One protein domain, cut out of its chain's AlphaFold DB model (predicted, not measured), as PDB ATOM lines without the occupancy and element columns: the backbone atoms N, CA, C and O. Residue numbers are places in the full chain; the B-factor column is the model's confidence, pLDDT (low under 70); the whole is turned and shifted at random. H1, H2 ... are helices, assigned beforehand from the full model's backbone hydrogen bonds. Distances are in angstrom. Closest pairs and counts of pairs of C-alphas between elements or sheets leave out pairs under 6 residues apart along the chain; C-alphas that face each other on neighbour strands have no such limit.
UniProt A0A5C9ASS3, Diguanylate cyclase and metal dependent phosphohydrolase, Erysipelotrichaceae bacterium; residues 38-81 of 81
ATOM      1  N   GLY A  38     -74.522 -25.845  35.463       94.75
ATOM      2  CA  GLY A  38     -74.414 -26.941  36.423       94.75
ATOM      3  C   GLY A  38     -73.269 -26.808  37.427       94.75
ATOM      4  O   GLY A  38     -73.213 -27.577  38.383       94.75
ATOM      5  N   LYS A  39     -72.391 -25.800  37.288       95.00
ATOM      6  CA  LYS A  39     -71.405 -25.461  38.329       95.00
ATOM      7  C   LYS A  39     -72.059 -25.033  39.641       95.00
ATOM      8  O   LYS A  39     -71.389 -25.075  40.662       95.00
ATOM      9  N   ILE A  40     -73.348 -24.678  39.628       94.12
ATOM     10  CA  ILE A  40     -74.124 -24.398  40.843       94.12
ATOM     11  C   ILE A  40     -74.164 -25.587  41.817       94.12
ATOM     12  O   ILE A  40     -74.316 -25.383  43.013       94.12
ATOM     13  N   GLY A  41     -74.019 -26.819  41.318       94.25
ATOM     14  CA  GLY A  41     -73.983 -28.022  42.151       94.25
ATOM     15  C   GLY A  41     -72.573 -28.508  42.496       94.25
ATOM     16  O   GLY A  41     -72.436 -29.617  43.002       94.25
ATOM     17  N   VAL A  42     -71.529 -27.727  42.197       95.12
ATOM     18  CA  VAL A  42     -70.143 -28.032  42.581       95.12
ATOM     19  C   VAL A  42     -69.795 -27.242  43.840       95.12
ATOM     20  O   VAL A  42     -70.109 -26.057  43.928       95.12
ATOM     21  N   ASP A  43     -69.123 -27.890  44.791       94.88
ATOM     22  CA  ASP A  43     -68.674 -27.256  46.033       94.88
ATOM     23  C   ASP A  43     -67.831 -25.996  45.760       94.88
ATOM     24  O   ASP A  43     -66.916 -25.996  44.927       94.88
ATOM     25  N   GLU A  44     -68.142 -24.909  46.469       94.06
ATOM     26  CA  GLU A  44     -67.526 -23.600  46.257       94.06
ATOM     27  C   GLU A  44     -66.020 -23.592  46.573       94.06
ATOM     28  O   GLU A  44     -65.255 -22.898  45.892       94.06
ATOM     29  N   LEU A  45     -65.572 -24.387  47.552       95.44
ATOM     30  CA  LEU A  45     -64.159 -24.517  47.914       95.44
ATOM     31  C   LEU A  45     -63.374 -25.216  46.806       95.44
ATOM     32  O   LEU A  45     -62.244 -24.824  46.514       95.44
ATOM     33  N   ILE A  46     -63.983 -26.213  46.157       95.88
ATOM     34  CA  ILE A  46     -63.397 -26.903  45.005       95.88
ATOM     35  C   ILE A  46     -63.365 -25.960  43.797       95.88
ATOM     36  O   ILE A  46     -62.333 -25.824  43.138       95.88
ATOM     37  N   LEU A  47     -64.475 -25.271  43.518       93.94
ATOM     38  CA  LEU A  47     -64.613 -24.407  42.344       93.94
ATOM     39  C   LEU A  47     -63.666 -23.196  42.380       93.94
ATOM     40  O   LEU A  47     -63.169 -22.777  41.331       93.94
ATOM     41  N   ASN A  48     -63.398 -22.651  43.571       93.69
ATOM     42  CA  ASN A  48     -62.536 -21.481  43.774       93.69
ATOM     43  C   ASN A  48     -61.124 -21.824  44.283       93.69
ATOM     44  O   ASN A  48     -60.371 -20.919  44.666       93.69
ATOM     45  N   LYS A  49     -60.737 -23.108  44.295       95.31
ATOM     46  CA  LYS A  49     -59.424 -23.542  44.788       95.31
ATOM     47  C   LYS A  49     -58.292 -22.842  44.032       95.31
ATOM     48  O   LYS A  49     -58.163 -22.941  42.812       95.31
ATOM     49  N   ARG A  50     -57.406 -22.168  44.771       91.94
ATOM     50  CA  ARG A  50     -56.174 -21.563  44.240       91.94
ATOM     51  C   ARG A  50     -55.079 -22.629  44.144       91.94
ATOM     52  O   ARG A  50     -54.146 -22.644  44.936       91.94
ATOM     53  N   GLY A  51     -55.227 -23.576  43.227       94.12
ATOM     54  CA  GLY A  51     -54.279 -24.676  43.061       94.12
ATOM     55  C   GLY A  51     -54.786 -25.737  42.097       94.12
ATOM     56  O   GLY A  51     -55.889 -25.631  41.566       94.12
ATOM     57  N   LYS A  52     -53.974 -26.770  41.860       95.56
ATOM     58  CA  LYS A  52     -54.432 -27.925  41.086       95.56
ATOM     59  C   LYS A  52     -55.503 -28.674  41.875       95.56
ATOM     60  O   LYS A  52     -55.391 -28.821  43.094       95.56
ATOM     61  N   LEU A  53     -56.507 -29.143  41.148       97.25
ATOM     62  CA  LEU A  53     -57.483 -30.079  41.675       97.25
ATOM     63  C   LEU A  53     -56.830 -31.456  41.788       97.25
ATOM     64  O   LEU A  53     -56.074 -31.857  40.897       97.25
ATOM     65  N   ASP A  54     -57.112 -32.165  42.871       97.69
ATOM     66  CA  ASP A  54     -56.818 -33.589  42.958       97.69
ATOM     67  C   ASP A  54     -57.832 -34.410  42.138       97.69
ATOM     68  O   ASP A  54     -58.764 -33.883  41.524       97.69
ATOM     69  N   GLU A  55     -57.650 -35.729  42.086       97.94
ATOM     70  CA  GLU A  55     -58.523 -36.597  41.294       97.94
ATOM     71  C   GLU A  55     -59.980 -36.610  41.770       97.94
ATOM     72  O   GLU A  55     -60.888 -36.777  40.951       97.94
ATOM     73  N   ARG A  56     -60.219 -36.474  43.079       97.00
ATOM     74  CA  ARG A  56     -61.568 -36.476  43.657       97.00
ATOM     75  C   ARG A  56     -62.254 -35.158  43.340       97.00
ATOM     76  O   ARG A  56     -63.347 -35.164  42.789       97.00
ATOM     77  N   GLU A  57     -61.565 -34.052  43.580       97.44
ATOM     78  CA  GLU A  57     -62.013 -32.704  43.237       97.44
ATOM     79  C   GLU A  57     -62.309 -32.572  41.739       97.44
ATOM     80  O   GLU A  57     -63.339 -32.031  41.339       97.44
ATOM     81  N   TRP A  58     -61.451 -33.135  40.885       97.06
ATOM     82  CA  TRP A  58     -61.677 -33.156  39.444       97.06
ATOM     83  C   TRP A  58     -62.923 -33.960  39.060       97.06
ATOM     84  O   TRP A  58     -63.683 -33.535  38.187       97.06
ATOM     85  N   LYS A  59     -63.164 -35.111  39.702       96.38
ATOM     86  CA  LYS A  59     -64.394 -35.896  39.500       96.38
ATOM     87  C   LYS A  59     -65.636 -35.119  39.928       96.38
ATOM     88  O   LYS A  59     -66.626 -35.173  39.204       96.38
ATOM     89  N   GLU A  60     -65.579 -34.375  41.030       96.12
ATOM     90  CA  GLU A  60     -66.683 -33.511  41.465       96.12
ATOM     91  C   GLU A  60     -66.967 -32.406  40.448       96.12
ATOM     92  O   GLU A  60     -68.106 -32.260  40.006       96.12
ATOM     93  N   VAL A  61     -65.936 -31.694  39.975       96.12
ATOM     94  CA  VAL A  61     -66.116 -30.654  38.952       96.12
ATOM     95  C   VAL A  61     -66.749 -31.228  37.689       96.12
ATOM     96  O   VAL A  61     -67.637 -30.594  37.132       96.12
ATOM     97  N   LYS A  62     -66.366 -32.428  37.230       96.12
ATOM     98  CA  LYS A  62     -66.954 -33.039  36.019       96.12
ATOM     99  C   LYS A  62     -68.467 -33.242  36.094       96.12
ATOM    100  O   LYS A  62     -69.101 -33.224  35.045       96.12
ATOM    101  N   LYS A  63     -69.054 -33.380  37.286       96.00
ATOM    102  CA  LYS A  63     -70.508 -33.544  37.444       96.00
ATOM    103  C   LYS A  63     -71.300 -32.331  36.951       96.00
ATOM    104  O   LYS A  63     -72.482 -32.471  36.654       96.00
ATOM    105  N   HIS A  64     -70.671 -31.157  36.818       96.06
ATOM    106  CA  HIS A  64     -71.353 -29.942  36.363       96.06
ATOM    107  C   HIS A  64     -72.046 -30.101  35.002       96.06
ATOM    108  O   HIS A  64     -73.059 -29.449  34.773       96.06
ATOM    109  N   THR A  65     -71.543 -30.949  34.099       95.00
ATOM    110  CA  THR A  65     -72.188 -31.167  32.794       95.00
ATOM    111  C   THR A  65     -73.510 -31.914  32.946       95.00
ATOM    112  O   THR A  65     -74.519 -31.501  32.383       95.00
ATOM    113  N   GLU A  66     -73.530 -32.965  33.765       95.44
ATOM    114  CA  GLU A  66     -74.729 -33.751  34.057       95.44
ATOM    115  C   GLU A  66     -75.758 -32.935  34.848       95.44
ATOM    116  O   GLU A  66     -76.948 -32.954  34.538       95.44
ATOM    117  N   ILE A  67     -75.303 -32.171  35.843       95.31
ATOM    118  CA  ILE A  67     -76.161 -31.259  36.610       95.31
ATOM    119  C   ILE A  67     -76.755 -30.200  35.676       95.31
ATOM    120  O   ILE A  67     -77.952 -29.929  35.737       95.31
ATOM    121  N   GLY A  68     -75.937 -29.627  34.788       94.31
ATOM    122  CA  GLY A  68     -76.380 -28.640  33.806       94.31
ATOM    123  C   GLY A  68     -77.445 -29.198  32.870       94.31
ATOM    124  O   GLY A  68     -78.479 -28.562  32.695       94.31
ATOM    125  N   TYR A  69     -77.236 -30.410  32.349       93.19
ATOM    126  CA  TYR A  69     -78.233 -31.122  31.551       93.19
ATOM    127  C   TYR A  69     -79.551 -31.281  32.316       93.19
ATOM    128  O   TYR A  69     -80.580 -30.807  31.855       93.19
ATOM    129  N   ARG A  70     -79.519 -31.835  33.538       93.50
ATOM    130  CA  ARG A  70     -80.727 -32.032  34.362       93.50
ATOM    131  C   ARG A  70     -81.491 -30.727  34.621       93.50
ATOM    132  O   ARG A  70     -82.718 -30.739  34.601       93.50
ATOM    133  N   ILE A  71     -80.783 -29.618  34.861       92.62
ATOM    134  CA  ILE A  71     -81.392 -28.290  35.047       92.62
ATOM    135  C   ILE A  71     -82.097 -27.836  33.765       92.62
ATOM    136  O   ILE A  71     -83.232 -27.371  33.824       92.62
ATOM    137  N   LEU A  72     -81.435 -27.960  32.614       90.62
ATOM    138  CA  LEU A  72     -81.974 -27.483  31.342       90.62
ATOM    139  C   LEU A  72     -83.128 -28.359  30.844       90.62
ATOM    140  O   LEU A  72     -84.147 -27.820  30.426       90.62
ATOM    141  N   SER A  73     -83.033 -29.682  30.984       90.06
ATOM    142  CA  SER A  73     -84.097 -30.619  30.599       90.06
ATOM    143  C   SER A  73     -85.386 -30.456  31.414       90.06
ATOM    144  O   SER A  73     -86.430 -30.958  31.006       90.06
ATOM    145  N   ALA A  74     -85.343 -29.762  32.555       88.69
ATOM    146  CA  ALA A  74     -86.537 -29.428  33.329       88.69
ATOM    147  C   ALA A  74     -87.339 -28.251  32.737       88.69
ATOM    148  O   ALA A  74     -88.473 -28.017  33.157       88.69
ATOM    149  N   SER A  75     -86.775 -27.503  31.781       84.19
ATOM    150  CA  SER A  75     -87.446 -26.400  31.091       84.19
ATOM    151  C   SER A  75     -87.891 -26.820  29.693       84.19
ATOM    152  O   SER A  75     -87.095 -27.336  28.910       84.19
ATOM    153  N   SER A  76     -89.146 -26.516  29.342       79.81
ATOM    154  CA  SER A  76     -89.710 -26.804  28.018       79.81
ATOM    155  C   SER A  76     -88.976 -26.119  26.865       79.81
ATOM    156  O   SER A  76     -89.005 -26.606  25.740       79.81
ATOM    157  N   GLU A  77     -88.297 -25.008  27.149       76.00
ATOM    158  CA  GLU A  77     -87.540 -24.212  26.180       76.00
ATOM    159  C   GLU A  77     -86.244 -24.902  25.715       76.00
ATOM    160  O   GLU A  77     -85.748 -24.619  24.629       76.00
ATOM    161  N   PHE A  78     -85.716 -25.848  26.503       75.25
ATOM    162  CA  PHE A  78     -84.453 -26.538  26.219       75.25
ATOM    163  C   PHE A  78     -84.616 -28.048  25.982       75.25
ATOM    164  O   PHE A  78     -83.615 -28.753  25.911       75.25
ATOM    165  N   ILE A  79     -85.847 -28.543  25.796       60.19
ATOM    166  CA  ILE A  79     -86.156 -29.974  25.562       60.19
ATOM    167  C   ILE A  79     -85.463 -30.549  24.305       60.19
ATOM    168  O   ILE A  79     -85.392 -31.761  24.132       60.19
ATOM    169  N   ILE A  80     -84.936 -29.695  23.426       54.03
ATOM    170  CA  ILE A  80     -84.361 -30.063  22.123       54.03
ATOM    171  C   ILE A  80     -82.841 -30.365  22.191       54.03
ATOM    172  O   ILE A  80     -82.226 -30.620  21.157       54.03
ATOM    173  N   PHE A  81     -82.234 -30.348  23.386       51.16
ATOM    174  CA  PHE A  81     -80.851 -30.789  23.645       51.16
ATOM    175  C   PHE A  81     -80.819 -32.087  24.460       51.16
ATOM    176  O   PHE A  81     -79.922 -32.916  24.184       51.16
TER     177      PHE A  81
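What this domain is: This is residues 38 to 81 of the 81 residues of the protein "Diguanylate cyclase and metal dependent phosphohydrolase" of Erysipelotrichaceae bacterium (UniProt A0A5C9ASS3). Two helices, H3 and H4, follow end to end, roughly in line, and make the length of a rod. The stretch before them, with the short helices H1 and H2, lies along one side, H1 packed on H4. The printed part has 44 residues, all helix in class, with four named helices in the order H1, H2, H3, H4 and no named strand. It is loose, with a radius of gyration of the C-alphas of 12.7 A and spans of 38 by 16 by 10 A.

How they stand to each other: H1, residues 38 to 41, touches H4, residues 64 to 73; their closest C-alphas, Gly 38 and Gly 68, are 3.7 A apart. H2, residues 44 to 47, only just touches H3, residues 55 to 62, with 3 pairs of C-alphas within 8 A, the closest being Ile 46 and Glu 57 at 6.2 A. H3 and H4 meet only through their link. H2 and H4 are apart. In H3 and H4 every O i to N i+4 pair is within hydrogen-bond range; H1 and H2 are too short for such a pair.

Where its parts are: H1 begins at C-alpha 38 (-74.414, -26.941, 36.423) and spans 5.8 A; H2 spans 4.9 A. H3 spans 10.6 A. H4 spans 14.0 A and ends at C-alpha 73 (-84.097, -30.619, 30.599).

The domain as a whole: The farthest C-alphas, Gly 51 and Ser 76, are 38.6 A apart. The printed part has no cut and no long link. Residues 79 to 81 have pLDDT under 70.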